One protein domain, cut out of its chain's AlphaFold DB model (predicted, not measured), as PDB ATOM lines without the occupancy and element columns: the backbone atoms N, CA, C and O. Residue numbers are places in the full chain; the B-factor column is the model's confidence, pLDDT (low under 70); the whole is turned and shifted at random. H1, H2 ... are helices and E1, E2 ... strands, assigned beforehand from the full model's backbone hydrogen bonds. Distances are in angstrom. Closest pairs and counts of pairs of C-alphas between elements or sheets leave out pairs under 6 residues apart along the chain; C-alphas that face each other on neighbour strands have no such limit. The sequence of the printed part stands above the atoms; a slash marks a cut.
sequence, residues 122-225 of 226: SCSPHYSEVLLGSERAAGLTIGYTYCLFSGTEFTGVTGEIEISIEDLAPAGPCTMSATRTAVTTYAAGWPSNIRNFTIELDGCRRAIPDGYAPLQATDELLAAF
ATOM      1  N   SER A 122      31.782  -6.253   1.597       59.31
ATOM      2  CA  SER A 122      31.543  -7.365   0.694       59.31
ATOM      3  C   SER A 122      31.285  -8.701   1.424       59.31
ATOM      4  O   SER A 122      31.370  -9.739   0.790       59.31
ATOM      5  N   CYS A 123      31.000  -8.733   2.730       68.56
ATOM      6  CA  CYS A 123      30.796  -9.941   3.520       68.56
ATOM      7  C   CYS A 123      29.606  -9.810   4.486       68.56
ATOM      8  O   CYS A 123      29.295  -8.723   4.961       68.56
ATOM      9  N   SER A 124      28.943 -10.933   4.778       71.00
ATOM     10  CA  SER A 124      27.846 -11.043   5.751       71.00
ATOM     11  C   SER A 124      28.367 -11.626   7.071       71.00
ATOM     12  O   SER A 124      29.146 -12.581   7.018       71.00
ATOM     13  N   PRO A 125      27.931 -11.140   8.253       69.88
ATOM     14  CA  PRO A 125      28.269 -11.757   9.541       69.88
ATOM     15  C   PRO A 125      27.530 -13.087   9.780       69.88
ATOM     16  O   PRO A 125      27.796 -13.773  10.765       69.88
ATOM     17  N   HIS A 126      26.611 -13.478   8.891       73.38
ATOM     18  CA  HIS A 126      25.978 -14.792   8.916       73.38
ATOM     19  C   HIS A 126      26.791 -15.791   8.096       73.38
ATOM     20  O   HIS A 126      26.874 -15.685   6.870       73.38
ATOM     21  N   TYR A 127      27.349 -16.795   8.773       75.81
ATOM     22  CA  TYR A 127      28.055 -17.878   8.102       75.81
ATOM     23  C   TYR A 127      27.104 -18.668   7.196       75.81
ATOM     24  O   TYR A 127      26.007 -19.049   7.607       75.81
ATOM     25  N   SER A 128      27.548 -18.940   5.973       79.44
ATOM     26  CA  SER A 128      26.872 -19.824   5.023       79.44
ATOM     27  C   SER A 128      27.811 -20.960   4.652       79.44
ATOM     28  O   SER A 128      29.009 -20.742   4.474       79.44
ATOM     29  N   GLU A 129      27.272 -22.171   4.532       83.62
ATOM     30  CA  GLU A 129      28.064 -23.306   4.073       83.62
ATOM     31  C   GLU A 129      28.505 -23.115   2.621       83.62
ATOM     32  O   GLU A 129      27.745 -22.642   1.774       83.62
ATOM     33  N   VAL A 130      29.743 -23.521   2.347       86.69
ATOM     34  CA  VAL A 130      30.369 -23.399   1.031       86.69
ATOM     35  C   VAL A 130      29.698 -24.333   0.028       86.69
ATOM     36  O   VAL A 130      29.552 -25.535   0.272       86.69
ATOM     37  N   LEU A 131      29.374 -23.803  -1.151       85.94
ATOM     38  CA  LEU A 131      28.836 -24.586  -2.261       85.94
ATOM     39  C   LEU A 131      29.945 -24.915  -3.263       85.94
ATOM     40  O   LEU A 131      30.439 -24.044  -3.970       85.94
ATOM     41  N   LEU A 132      30.321 -26.188  -3.365       87.94
ATOM     42  CA  LEU A 132      31.375 -26.624  -4.285       87.94
ATOM     43  C   LEU A 132      30.848 -26.826  -5.711       87.94
ATOM     44  O   LEU A 132      29.826 -27.480  -5.920       87.94
ATOM     45  N   GLY A 133      31.593 -26.317  -6.691       88.06
ATOM     46  CA  GLY A 133      31.416 -26.625  -8.109       88.06
ATOM     47  C   GLY A 133      32.561 -27.456  -8.684       88.06
ATOM     48  O   GLY A 133      33.491 -27.856  -7.984       88.06
ATOM     49  N   SER A 134      32.498 -27.705  -9.991       87.94
ATOM     50  CA  SER A 134      33.533 -28.431 -10.744       87.94
ATOM     51  C   SER A 134      34.274 -27.567 -11.763       87.94
ATOM     52  O   SER A 134      35.323 -27.970 -12.258       87.94
ATOM     53  N   GLU A 135      33.737 -26.395 -12.102       89.94
ATOM     54  CA  GLU A 135      34.333 -25.490 -13.084       89.94
ATOM     55  C   GLU A 135      35.331 -24.541 -12.428       89.94
ATOM     56  O   GLU A 135      35.133 -24.098 -11.300       89.94
ATOM     57  N   ARG A 136      36.409 -24.199 -13.133       88.94
ATOM     58  CA  ARG A 136      37.371 -23.209 -12.643       88.94
ATOM     59  C   ARG A 136      36.767 -21.807 -12.748       88.94
ATOM     60  O   ARG A 136      36.278 -21.429 -13.807       88.94
ATOM     61  N   ALA A 137      36.851 -21.040 -11.667       85.69
ATOM     62  CA  ALA A 137      36.529 -19.618 -11.678       85.69
ATOM     63  C   ALA A 137      37.583 -18.812 -12.453       85.69
ATOM     64  O   ALA A 137      38.778 -19.069 -12.308       85.69
ATOM     65  N   ALA A 138      37.137 -17.832 -13.238       83.69
ATOM     66  CA  ALA A 138      37.988 -16.853 -13.910       83.69
ATOM     67  C   ALA A 138      37.216 -15.542 -14.115       83.69
ATOM     68  O   ALA A 138      36.002 -15.569 -14.347       83.69
ATOM     69  N   GLY A 139      37.915 -14.408 -14.054       82.88
ATOM     70  CA  GLY A 139      37.346 -13.079 -14.283       82.88
ATOM     71  C   GLY A 139      36.335 -12.648 -13.218       82.88
ATOM     72  O   GLY A 139      35.386 -11.929 -13.535       82.88
ATOM     73  N   LEU A 140      36.498 -13.119 -11.980       86.19
ATOM     74  CA  LEU A 140      35.621 -12.749 -10.871       86.19
ATOM     75  C   LEU A 140      36.020 -11.385 -10.302       86.19
ATOM     76  O   LEU A 140      37.198 -11.119 -10.080       86.19
ATOM     77  N   THR A 141      35.036 -10.542  -9.995       85.44
ATOM     78  CA  THR A 141      35.267  -9.352  -9.164       85.44
ATOM     79  C   THR A 141      35.074  -9.747  -7.709       85.44
ATOM     80  O   THR A 141      33.943  -9.995  -7.298       85.44
ATOM     81  N   ILE A 142      36.164  -9.851  -6.951       89.00
ATOM     82  CA  ILE A 142      36.153 -10.290  -5.549       89.00
ATOM     83  C   ILE A 142      36.132  -9.067  -4.627       89.00
ATOM     84  O   ILE A 142      36.801  -8.069  -4.890       89.00
ATOM     85  N   GLY A 143      35.357  -9.151  -3.550       83.12
ATOM     86  CA  GLY A 143      35.332  -8.159  -2.490       83.12
ATOM     87  C   GLY A 143      36.663  -8.037  -1.751       83.12
ATOM     88  O   GLY A 143      37.427  -8.991  -1.622       83.12
ATOM     89  N   TYR A 144      36.928  -6.849  -1.223       82.81
ATOM     90  CA  TYR A 144      38.187  -6.529  -0.547       82.81
ATOM     91  C   TYR A 144      38.066  -6.534   0.984       82.81
ATOM     92  O   TYR A 144      39.069  -6.448   1.676       82.81
ATOM     93  N   THR A 145      36.862  -6.664   1.546       83.88
ATOM     94  CA  THR A 145      36.663  -6.820   2.999       83.88
ATOM     95  C   THR A 145      36.147  -8.218   3.315       83.88
ATOM     96  O   THR A 145      35.219  -8.696   2.656       83.88
ATOM     97  N   TYR A 146      36.724  -8.854   4.337       89.38
ATOM     98  CA  TYR A 146      36.410 -10.225   4.728       89.38
ATOM     99  C   TYR A 146      35.879 -10.294   6.154       89.38
ATOM    100  O   TYR A 146      36.426  -9.677   7.068       89.38
ATOM    101  N   CYS A 147      34.855 -11.114   6.345       88.56
ATOM    102  CA  CYS A 147      34.313 -11.493   7.637       88.56
ATOM    103  C   CYS A 147      35.069 -12.733   8.111       88.56
ATOM    104  O   CYS A 147      35.204 -13.713   7.373       88.56
ATOM    105  N   LEU A 148      35.587 -12.676   9.330       91.06
ATOM    106  CA  LEU A 148      36.348 -13.748   9.946       91.06
ATOM    107  C   LEU A 148      35.411 -14.624  10.766       91.06
ATOM    108  O   LEU A 148      34.565 -14.121  11.507       91.06
ATOM    109  N   PHE A 149      35.588 -15.935  10.642       89.94
ATOM    110  CA  PHE A 149      34.806 -16.921  11.372       89.94
ATOM    111  C   PHE A 149      35.697 -17.954  12.054       89.94
ATOM    112  O   PHE A 149      36.722 -18.367  11.504       89.94
ATOM    113  N   SER A 150      35.271 -18.388  13.239       93.31
ATOM    114  CA  SER A 150      35.764 -19.577  13.937       93.31
ATOM    115  C   SER A 150      34.640 -20.613  13.961       93.31
ATOM    116  O   SER A 150      33.647 -20.454  14.672       93.31
ATOM    117  N   GLY A 151      34.747 -21.654  13.137       90.44
ATOM    118  CA  GLY A 151      33.594 -22.484  12.786       90.44
ATOM    119  C   GLY A 151      32.516 -21.628  12.117       90.44
ATOM    120  O   GLY A 151      32.759 -21.043  11.068       90.44
ATOM    121  N   THR A 152      31.341 -21.529  12.739       86.81
ATOM    122  CA  THR A 152      30.224 -20.689  12.266       86.81
ATOM    123  C   THR A 152      30.087 -19.372  13.040       86.81
ATOM    124  O   THR A 152      29.170 -18.599  12.769       86.81
ATOM    125  N   GLU A 153      30.940 -19.128  14.038       85.50
ATOM    126  CA  GLU A 153      30.896 -17.928  14.877       85.50
ATOM    127  C   GLU A 153      31.666 -16.787  14.211       85.50
ATOM    128  O   GLU A 153      32.831 -16.956  13.854       85.50
ATOM    129  N   PHE A 154      31.024 -15.630  14.053       82.06
ATOM    130  CA  PHE A 154      31.655 -14.415  13.544       82.06
ATOM    131  C   PHE A 154      32.612 -13.829  14.590       82.06
ATOM    132  O   PHE A 154      32.214 -13.567  15.723       82.06
ATOM    133  N   THR A 155      33.865 -13.597  14.205       85.38
ATOM    134  CA  THR A 155      34.925 -13.130  15.115       85.38
ATOM    135  C   THR A 155      35.464 -11.746  14.770       85.38
ATOM    136  O   THR A 155      36.166 -11.150  15.587       85.38
ATOM    137  N   GLY A 156      35.134 -11.202  13.597       81.12
ATOM    138  CA  GLY A 156      35.522  -9.847  13.218       81.12
ATOM    139  C   GLY A 156      35.577  -9.627  11.714       81.12
ATOM    140  O   GLY A 156      35.096 -10.435  10.925       81.12
ATOM    141  N   VAL A 157      36.188  -8.515  11.318       79.62
ATOM    142  CA  VAL A 157      36.332  -8.091   9.920       79.62
ATOM    143  C   VAL A 157      37.749  -7.612   9.642       79.62
ATOM    144  O   VAL A 157      38.377  -6.969  10.487       79.62
ATOM    145  N   THR A 158      38.250  -7.899   8.446       81.31
ATOM    146  CA  THR A 158      39.561  -7.431   7.978       81.31
ATOM    147  C   THR A 158      39.502  -5.992   7.484       81.31
ATOM    148  O   THR A 158      38.429  -5.464   7.182       81.31
ATOM    149  N   GLY A 159      40.668  -5.342   7.367       76.31
ATOM    150  CA  GLY A 159      40.841  -4.180   6.482       76.31
ATOM    151  C   GLY A 159      40.613  -4.539   5.013       76.31
ATOM    152  O   GLY A 159      40.224  -5.667   4.700       76.31
ATOM    153  N   GLU A 160      40.878  -3.584   4.125       81.69
ATOM    154  CA  GLU A 160      40.882  -3.852   2.689       81.69
ATOM    155  C   GLU A 160      42.071  -4.755   2.335       81.69
ATOM    156  O   GLU A 160      43.226  -4.430   2.612       81.69
ATOM    157  N   ILE A 161      41.769  -5.910   1.752       85.38
ATOM    158  CA  ILE A 161      42.714  -6.902   1.257       85.38
ATOM    159  C   ILE A 161      42.302  -7.216  -0.177       85.38
ATOM    160  O   ILE A 161      41.269  -7.838  -0.422       85.38
ATOM    161  N   GLU A 162      43.119  -6.792  -1.132       87.00
ATOM    162  CA  GLU A 162      42.929  -7.142  -2.533       87.00
ATOM    163  C   GLU A 162      43.572  -8.504  -2.810       87.00
ATOM    164  O   GLU A 162      44.743  -8.726  -2.500       87.00
ATOM    165  N   ILE A 163      42.801  -9.425  -3.389       86.19
ATOM    166  CA  ILE A 163      43.299 -10.741  -3.790       86.19
ATOM    167  C   ILE A 163      42.973 -11.010  -5.252       86.19
ATOM    168  O   ILE A 163      41.928 -10.613  -5.765       86.19
ATOM    169  N   SER A 164      43.849 -11.773  -5.898       86.94
ATOM    170  CA  SER A 164      43.601 -12.357  -7.211       86.94
ATOM    171  C   SER A 164      43.644 -13.875  -7.107       86.94
ATOM    172  O   SER A 164      44.488 -14.435  -6.407       86.94
ATOM    173  N   ILE A 165      42.729 -14.541  -7.811       91.25
ATOM    174  CA  ILE A 165      42.658 -16.008  -7.866       91.25
ATOM    175  C   ILE A 165      43.063 -16.589  -9.222       91.25
ATOM    176  O   ILE A 165      43.123 -17.810  -9.367       91.25
ATOM    177  N   GLU A 166      43.329 -15.734 -10.212       90.12
ATOM    178  CA  GLU A 166      43.518 -16.134 -11.614       90.12
ATOM    179  C   GLU A 166      44.660 -17.151 -11.772       90.12
ATOM    180  O   GLU A 166      44.527 -18.141 -12.499       90.12
ATOM    181  N   ASP A 167      45.728 -16.971 -10.991       90.50
ATOM    182  CA  ASP A 167      46.939 -17.794 -11.030       90.50
ATOM    183  C   ASP A 167      46.954 -18.938 -10.000       90.50
ATOM    184  O   ASP A 167      47.903 -19.724  -9.951       90.50
ATOM    185  N   LEU A 168      45.907 -19.086  -9.178       94.69
ATOM    186  CA  LEU A 168      45.879 -20.138  -8.159       94.69
ATOM    187  C   LEU A 168      45.707 -21.519  -8.795       94.69
ATOM    188  O   LEU A 168      44.831 -21.743  -9.633       94.69
ATOM    189  N   ALA A 169      46.508 -22.495  -8.378       95.31
ATOM    190  CA  ALA A 169      46.355 -23.870  -8.846       95.31
ATOM    191  C   ALA A 169      45.019 -24.476  -8.361       95.31
ATOM    192  O   ALA A 169      44.524 -24.084  -7.306       95.31
ATOM    193  N   PRO A 170      44.420 -25.446  -9.077       95.50
ATOM    194  CA  PRO A 170      43.306 -26.224  -8.538       95.50
ATOM    195  C   PRO A 170      43.690 -26.885  -7.209       95.50
ATOM    196  O   PRO A 170      44.792 -27.425  -7.083       95.50
ATOM    197  N   ALA A 171      42.787 -26.869  -6.229       95.06
ATOM    198  CA  ALA A 171      43.026 -27.574  -4.978       95.06
ATOM    199  C   ALA A 171      42.949 -29.092  -5.191       95.06
ATOM    200  O   ALA A 171      42.075 -29.600  -5.897       95.06
ATOM    201  N   GLY A 172      43.856 -29.825  -4.547       88.94
ATOM    202  CA  GLY A 172      43.788 -31.282  -4.496       88.94
ATOM    203  C   GLY A 172      42.609 -31.787  -3.649       88.94
ATOM    204  O   GLY A 172      41.966 -31.011  -2.935       88.94
ATOM    205  N   PRO A 173      42.324 -33.103  -3.679       87.56
ATOM    206  CA  PRO A 173      41.356 -33.699  -2.768       87.56
ATOM    207  C   PRO A 173      41.799 -33.467  -1.321       87.56
ATOM    208  O   PRO A 173      42.958 -33.696  -0.973       87.56
ATOM    209  N   CYS A 174      40.874 -33.027  -0.472       86.38
ATOM    210  CA  CYS A 174      41.169 -32.743   0.921       86.38
ATOM    211  C   CYS A 174      39.979 -33.071   1.825       86.38
ATOM    212  O   CYS A 174      38.828 -32.834   1.462       86.38
ATOM    213  N   THR A 175      40.274 -33.637   2.996       87.00
ATOM    214  CA  THR A 175      39.281 -34.116   3.972       87.00
ATOM    215  C   THR A 175      39.352 -33.382   5.309       87.00
ATOM    216  O   THR A 175      38.662 -33.766   6.247       87.00
ATOM    217  N   MET A 176      40.219 -32.374   5.436       91.31
ATOM    218  CA  MET A 176      40.282 -31.549   6.641       91.31
ATOM    219  C   MET A 176      39.216 -30.458   6.559       91.31
ATOM    220  O   MET A 176      39.107 -29.777   5.544       91.31
ATOM    221  N   SER A 177      38.453 -30.260   7.626       86.81
ATOM    222  CA  SER A 177      37.586 -29.087   7.732       86.81
ATOM    223  C   SER A 177      38.399 -27.911   8.256       86.81
ATOM    224  O   SER A 177      39.154 -28.067   9.218       86.81
ATOM    225  N   ALA A 178      38.252 -26.744   7.635       92.88
ATOM    226  CA  ALA A 178      38.792 -25.512   8.189       92.88
ATOM    227  C   ALA A 178      38.040 -25.149   9.477       92.88
ATOM    228  O   ALA A 178      36.812 -25.221   9.535       92.88
ATOM    229  N   THR A 179      38.783 -24.762  10.508       94.19
ATOM    230  CA  THR A 179      38.230 -24.193  11.741       94.19
ATOM    231  C   THR A 179      38.199 -22.677  11.700       94.19
ATOM    232  O   THR A 179      37.459 -22.074  12.472       94.19
ATOM    233  N   ARG A 180      38.973 -22.053  10.806       96.12
ATOM    234  CA  ARG A 180      38.991 -20.603  10.620       96.12
ATOM    235  C   ARG A 180      38.842 -20.258   9.150       96.12
ATOM    236  O   ARG A 180      39.572 -20.781   8.306       96.12
ATOM    237  N   THR A 181      37.927 -19.347   8.854       96.06
ATOM    238  CA  THR A 181      37.656 -18.913   7.481       96.06
ATOM    239  C   THR A 181      37.534 -17.403   7.386       96.06
ATOM    240  O   THR A 181      37.000 -16.768   8.293       96.06
ATOM    241  N   ALA A 182      37.975 -16.851   6.262       94.44
ATOM    242  CA  ALA A 182      37.686 -15.488   5.847       94.44
ATOM    243  C   ALA A 182      36.685 -15.535   4.689       94.44
ATOM    244  O   ALA A 182      36.911 -16.239   3.706       94.44
ATOM    245  N   VAL A 183      35.569 -14.820   4.801       92.38
ATOM    246  CA  VAL A 183      34.485 -14.858   3.813       92.38
ATOM    247  C   VAL A 183      34.230 -13.462   3.279       92.38
ATOM    248  O   VAL A 183      34.095 -12.517   4.049       92.38
ATOM    249  N   THR A 184      34.140 -13.339   1.964       90.62
ATOM    250  CA  THR A 184      33.667 -12.149   1.255       90.62
ATOM    251  C   THR A 184      32.671 -12.578   0.180       90.62
ATOM    252  O   THR A 184      32.158 -13.696   0.218       90.62
ATOM    253  N   THR A 185      32.379 -11.716  -0.779       87.31
ATOM    254  CA  THR A 185      31.541 -12.005  -1.935       87.31
ATOM    255  C   THR A 185      32.333 -11.808  -3.210       87.31
ATOM    256  O   THR A 185      33.352 -11.118  -3.245       87.31
ATOM    257  N   TYR A 186      31.859 -12.420  -4.282       86.69
ATOM    258  CA  TYR A 186      32.315 -12.123  -5.622       86.69
ATOM    259  C   TYR A 186      31.112 -11.869  -6.527       86.69
ATOM    260  O   TYR A 186      30.020 -12.388  -6.286       86.69
ATOM    261  N   ALA A 187      31.327 -11.103  -7.592       83.38
ATOM    262  CA  ALA A 187      30.384 -10.957  -8.692       83.38
ATOM    263  C   ALA A 187      30.921 -11.673  -9.940       83.38
ATOM    264  O   ALA A 187      32.071 -11.469 -10.338       83.38
ATOM    265  N   ALA A 188      30.076 -12.501 -10.559       75.31
ATOM    266  CA  ALA A 188      30.344 -13.129 -11.852       75.31
ATOM    267  C   ALA A 188      29.341 -12.668 -12.913       75.31
ATOM    268  O   ALA A 188      28.129 -12.710 -12.689       75.31
ATOM    269  N   GLY A 189      29.862 -12.312 -14.092       61.81
ATOM    270  CA  GLY A 189      29.078 -12.061 -15.303       61.81
ATOM    271  C   GLY A 189      28.053 -10.924 -15.198       61.81
ATOM    272  O   GLY A 189      27.989 -10.187 -14.216       61.81
ATOM    273  N   TRP A 190      27.244 -10.771 -16.252       45.78
ATOM    274  CA  TRP A 190      26.101  -9.856 -16.274       45.78
ATOM    275  C   TRP A 190      24.827 -10.606 -16.717       45.78
ATOM    276  O   TRP A 190      24.881 -11.283 -17.747       45.78
ATOM    277  N   PRO A 191      23.686 -10.499 -16.000       51.22
ATOM    278  CA  PRO A 191      23.496  -9.742 -14.760       51.22
ATOM    279  C   PRO A 191      24.340 -10.309 -13.610       51.22
ATOM    280  O   PRO A 191      24.588 -11.512 -13.555       51.22
ATOM    281  N   SER A 192      24.809  -9.424 -12.728       61.25
ATOM    282  CA  SER A 192      25.731  -9.765 -11.643       61.25
ATOM    283  C   SER A 192      25.105 -10.788 -10.700       61.25
ATOM    284  O   SER A 192      24.123 -10.488 -10.018       61.25
ATOM    285  N   ASN A 193      25.685 -11.986 -10.651       67.94
ATOM    286  CA  ASN A 193      25.350 -12.990  -9.650       67.94
ATOM    287  C   ASN A 193      26.342 -12.854  -8.492       67.94
ATOM    288  O   ASN A 193      27.509 -13.212  -8.654       67.94
ATOM    289  N   ILE A 194      25.889 -12.279  -7.376       78.88
ATOM    290  CA  ILE A 194      26.711 -12.083  -6.177       78.88
ATOM    291  C   ILE A 194      26.603 -13.331  -5.306       78.88
ATOM    292  O   ILE A 194      25.502 -13.751  -4.950       78.88
ATOM    293  N   ARG A 195      27.745 -13.936  -4.986       84.38
ATOM    294  CA  ARG A 195      27.844 -15.172  -4.194       84.38
ATOM    295  C   ARG A 195      29.021 -15.094  -3.235       84.38
ATOM    296  O   ARG A 195      29.858 -14.207  -3.385       84.38
ATOM    297  N   ASN A 196      29.105 -16.007  -2.269       89.12
ATOM    298  CA  ASN A 196      30.202 -15.977  -1.310       89.12
ATOM    299  C   ASN A 196      31.513 -16.452  -1.936       89.12
ATOM    300  O   ASN A 196      31.558 -17.323  -2.809       89.12
ATOM    301  N   PHE A 197      32.595 -15.880  -1.438       91.75
ATOM    302  CA  PHE A 197      33.954 -16.318  -1.660       91.75
ATOM    303  C   PHE A 197      34.582 -16.626  -0.303       91.75
ATOM    304  O   PHE A 197      34.706 -15.740   0.544       91.75
ATOM    305  N   THR A 198      34.977 -17.877  -0.092       94.88
ATOM    306  CA  THR A 198      35.504 -18.360   1.186       94.88
ATOM    307  C   THR A 198      36.972 -18.731   1.059       94.88
ATOM    308  O   THR A 198      37.354 -19.505   0.187       94.88
ATOM    309  N   ILE A 199      37.793 -18.229   1.974       96.38
ATOM    310  CA  ILE A 199      39.182 -18.638   2.153       96.38
ATOM    311  C   ILE A 199      39.275 -19.430   3.448       96.38
ATOM    312  O   ILE A 199      38.908 -18.951   4.522       96.38
ATOM    313  N   GLU A 200      39.809 -20.635   3.359       97.19
ATOM    314  CA  GLU A 200      40.177 -21.429   4.522       97.19
ATOM    315  C   GLU A 200      41.538 -20.957   5.043       97.19
ATOM    316  O   GLU A 200      42.551 -21.062   4.351       97.19
ATOM    317  N   LEU A 201      41.574 -20.424   6.265       97.06
ATOM    318  CA  LEU A 201      42.801 -19.901   6.883       97.06
ATOM    319  C   LEU A 201      43.632 -21.007   7.554       97.06
ATOM    320  O   LEU A 201      44.793 -20.818   7.921       97.06
ATOM    321  N   ASP A 202      43.033 -22.181   7.722       95.69
ATOM    322  CA  ASP A 202      43.647 -23.415   8.187       95.69
ATOM    323  C   ASP A 202      43.050 -24.627   7.441       95.69
ATOM    324  O   ASP A 202      42.418 -24.485   6.393       95.69
ATOM    325  N   GLY A 203      43.338 -25.847   7.901       94.19
ATOM    326  CA  GLY A 203      42.893 -27.062   7.222       94.19
ATOM    327  C   GLY A 203      43.472 -27.181   5.810       94.19
ATOM    328  O   GLY A 203      44.692 -27.209   5.634       94.19
ATOM    329  N   CYS A 204      42.599 -27.288   4.808       94.75
ATOM    330  CA  CYS A 204      42.988 -27.488   3.409       94.75
ATOM    331  C   CYS A 204      43.522 -26.227   2.720       94.75
ATOM    332  O   CYS A 204      44.114 -26.339   1.642       94.75
ATOM    333  N   ARG A 205      43.342 -25.047   3.331       96.31
ATOM    334  CA  ARG A 205      43.856 -23.771   2.817       96.31
ATOM    335  C   ARG A 205      43.411 -23.483   1.382       96.31
ATOM    336  O   ARG A 205      44.229 -23.227   0.498       96.31
ATOM    337  N   ARG A 206      42.112 -23.603   1.121       96.69
ATOM    338  CA  ARG A 206      41.521 -23.370  -0.199       96.69
ATOM    339  C   ARG A 206      40.901 -21.980  -0.293       96.69
ATOM    340  O   ARG A 206      40.360 -21.471   0.681       96.69
ATOM    341  N   ALA A 207      40.947 -21.410  -1.489       96.38
ATOM    342  CA  ALA A 207      40.129 -20.288  -1.926       96.38
ATOM    343  C   ALA A 207      38.953 -20.842  -2.743       96.38
ATOM    344  O   ALA A 207      39.157 -21.558  -3.726       96.38
ATOM    345  N   ILE A 208      37.725 -20.562  -2.316       94.75
ATOM    346  CA  ILE A 208      36.520 -21.222  -2.814       94.75
ATOM    347  C   ILE A 208      35.461 -20.174  -3.169       94.75
ATOM    348  O   ILE A 208      34.751 -19.687  -2.289       94.75
ATOM    349  N   PRO A 209      35.327 -19.820  -4.455       92.62
ATOM    350  CA  PRO A 209      34.150 -19.122  -4.950       92.62
ATOM    351  C   PRO A 209      32.971 -20.101  -5.006       92.62
ATOM    352  O   PRO A 209      33.049 -21.125  -5.688       92.62
ATOM    353  N   ASP A 210      31.870 -19.792  -4.323       90.69
ATOM    354  CA  ASP A 210      30.666 -20.629  -4.316       90.69
ATOM    355  C   ASP A 210      30.185 -20.965  -5.734       90.69
ATOM    356  O   ASP A 210      29.939 -20.080  -6.548       90.69
ATOM    357  N   GLY A 211      29.972 -22.246  -6.023       87.81
ATOM    358  CA  GLY A 211      29.577 -22.751  -7.339       87.81
ATOM    359  C   GLY A 211      30.746 -23.053  -8.282       87.81
ATOM    360  O   GLY A 211      30.504 -23.569  -9.372       87.81
ATOM    361  N   TYR A 212      31.990 -22.809  -7.862       91.38
ATOM    362  CA  TYR A 212      33.202 -23.132  -8.615       91.38
ATOM    363  C   TYR A 212      34.074 -24.169  -7.893       91.38
ATOM    364  O   TYR A 212      33.883 -24.494  -6.719       91.38
ATOM    365  N   ALA A 213      35.022 -24.738  -8.632       93.88
ATOM    366  CA  ALA A 213      36.021 -25.657  -8.115       93.88
ATOM    367  C   ALA A 213      36.974 -24.929  -7.151       93.88
ATOM    368  O   ALA A 213      37.476 -23.855  -7.495       93.88
ATOM    369  N   PRO A 214      37.282 -25.519  -5.981       95.56
ATOM    370  CA  PRO A 214      38.259 -24.967  -5.055       95.56
ATOM    371  C   PRO A 214      39.638 -24.767  -5.680       95.56
ATOM    372  O   PRO A 214      40.151 -25.623  -6.410       95.56
ATOM    373  N   LEU A 215      40.269 -23.660  -5.317       96.56
ATOM    374  CA  LEU A 215      41.631 -23.308  -5.691       96.56
ATOM    375  C   LEU A 215      42.534 -23.403  -4.460       96.56
ATOM    376  O   LEU A 215      42.095 -23.168  -3.337       96.56
ATOM    377  N   GLN A 216      43.793 -23.775  -4.647       97.06
ATOM    378  CA  GLN A 216      44.767 -23.832  -3.565       97.06
ATOM    379  C   GLN A 216      45.238 -22.413  -3.245       97.06
ATOM    380  O   GLN A 216      45.831 -21.764  -4.106       97.06
ATOM    381  N   ALA A 217      45.004 -21.939  -2.019       96.44
ATOM    382  CA  ALA A 217      45.538 -20.655  -1.583       96.44
ATOM    383  C   ALA A 217      47.065 -20.739  -1.436       96.44
ATOM    384  O   ALA A 217      47.597 -21.742  -0.948       96.44
ATOM    385  N   THR A 218      47.763 -19.683  -1.852       95.88
ATOM    386  CA  THR A 218      49.206 -19.533  -1.638       95.88
ATOM    387  C   THR A 218      49.489 -19.045  -0.220       95.88
ATOM    388  O   THR A 218      48.642 -18.416   0.413       95.88
ATOM    389  N   ASP A 219      50.705 -19.283   0.277       94.31
ATOM    390  CA  ASP A 219      51.122 -18.737   1.574       94.31
ATOM    391  C   ASP A 219      51.109 -17.198   1.578       94.31
ATOM    392  O   ASP A 219      50.806 -16.599   2.604       94.31
ATOM    393  N   GLU A 220      51.369 -16.558   0.432       91.94
ATOM    394  CA  GLU A 220      51.262 -15.103   0.256       91.94
ATOM    395  C   GLU A 220      49.826 -14.603   0.453       91.94
ATOM    396  O   GLU A 220      49.606 -13.667   1.217       91.94
ATOM    397  N   LEU A 221      48.838 -15.267  -0.162       93.56
ATOM    398  CA  LEU A 221      47.424 -14.932   0.023       93.56
ATOM    399  C   LEU A 221      47.013 -15.102   1.490       93.56
ATOM    400  O   LEU A 221      46.357 -14.234   2.059       93.56
ATOM    401  N   LEU A 222      47.424 -16.202   2.124       95.56
ATOM    402  CA  LEU A 222      47.087 -16.477   3.524       95.56
ATOM    403  C   LEU A 222      47.766 -15.509   4.499       95.56
ATOM    404  O   LEU A 222      47.193 -15.222   5.547       95.56
ATOM    405  N   ALA A 223      48.959 -15.007   4.171       92.88
ATOM    406  CA  ALA A 223      49.693 -14.052   4.997       92.88
ATOM    407  C   ALA A 223      48.947 -12.723   5.184       92.88
ATOM    408  O   ALA A 223      49.157 -12.062   6.194       92.88
ATOM    409  N   ALA A 224      48.038 -12.359   4.275       90.12
ATOM    410  CA  ALA A 224      47.227 -11.148   4.401       90.12
ATOM    411  C   ALA A 224      46.232 -11.177   5.583       90.12
ATOM    412  O   ALA A 224      45.659 -10.146   5.930       90.12
ATOM    413  N   PHE A 225      46.023 -12.344   6.202       90.31
ATOM    414  CA  PHE A 225      45.055 -12.559   7.281       90.31
ATOM    415  C   PHE A 225      45.705 -12.752   8.668       90.31
ATOM    416  O   PHE A 225      45.007 -13.162   9.599       90.31
TER     417      PHE A 225
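This is residues 122 to 225 of the 226 residues of an uncharacterized protein of Rhodococcus sp. 06-221-2 (UniProt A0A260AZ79). There is little regular structure: a strongly twisted sheet of five strands, with long loops, residues 122 to 146 and 158 to 179, round it and small H1 grazing it. Of 104 printed residues, 35 are in named elements, mostly strand, ordered E1 E2 E3 E4 E5 H1. The antiparallel sheet runs E2 E1 E3 E4 E5; the whole is compact, radius of gyration of the C-alphas 12.4 A, spans 32 by 28 by 24 A.

E1, residues 147 to 150, begins at C-alpha (34.313, -11.493, 7.637). E2 is 153 to 157, E3 180 to 188, 25.2 A long, E4 193 to 200, 22.2 A, E5 206 to 209, and H1 219 to 223, ending at C-alpha (49.693, -14.052, 4.997).

Hairpin E1 and E2 has N 148 and O 156 within hydrogen-bond range, 2.8 A; E1 and E3 are antiparallel at 144 degrees, N 147 to O 183 2.8 A. Hairpins E3 and E4, N 184 to O 197 2.8 A, and E4 and E5, N 198 to O 208 2.9 A, form a meander, each strand the antiparallel neighbour of the one before. H1, its O i to N i+4 pair within range, only grazes the sheet with residues 221 to 222.

The printed part has no cut. The link E2 to E3 is long, 22 residues. Residues 122 to 123, 125 and 189 to 193 have pLDDT under 70.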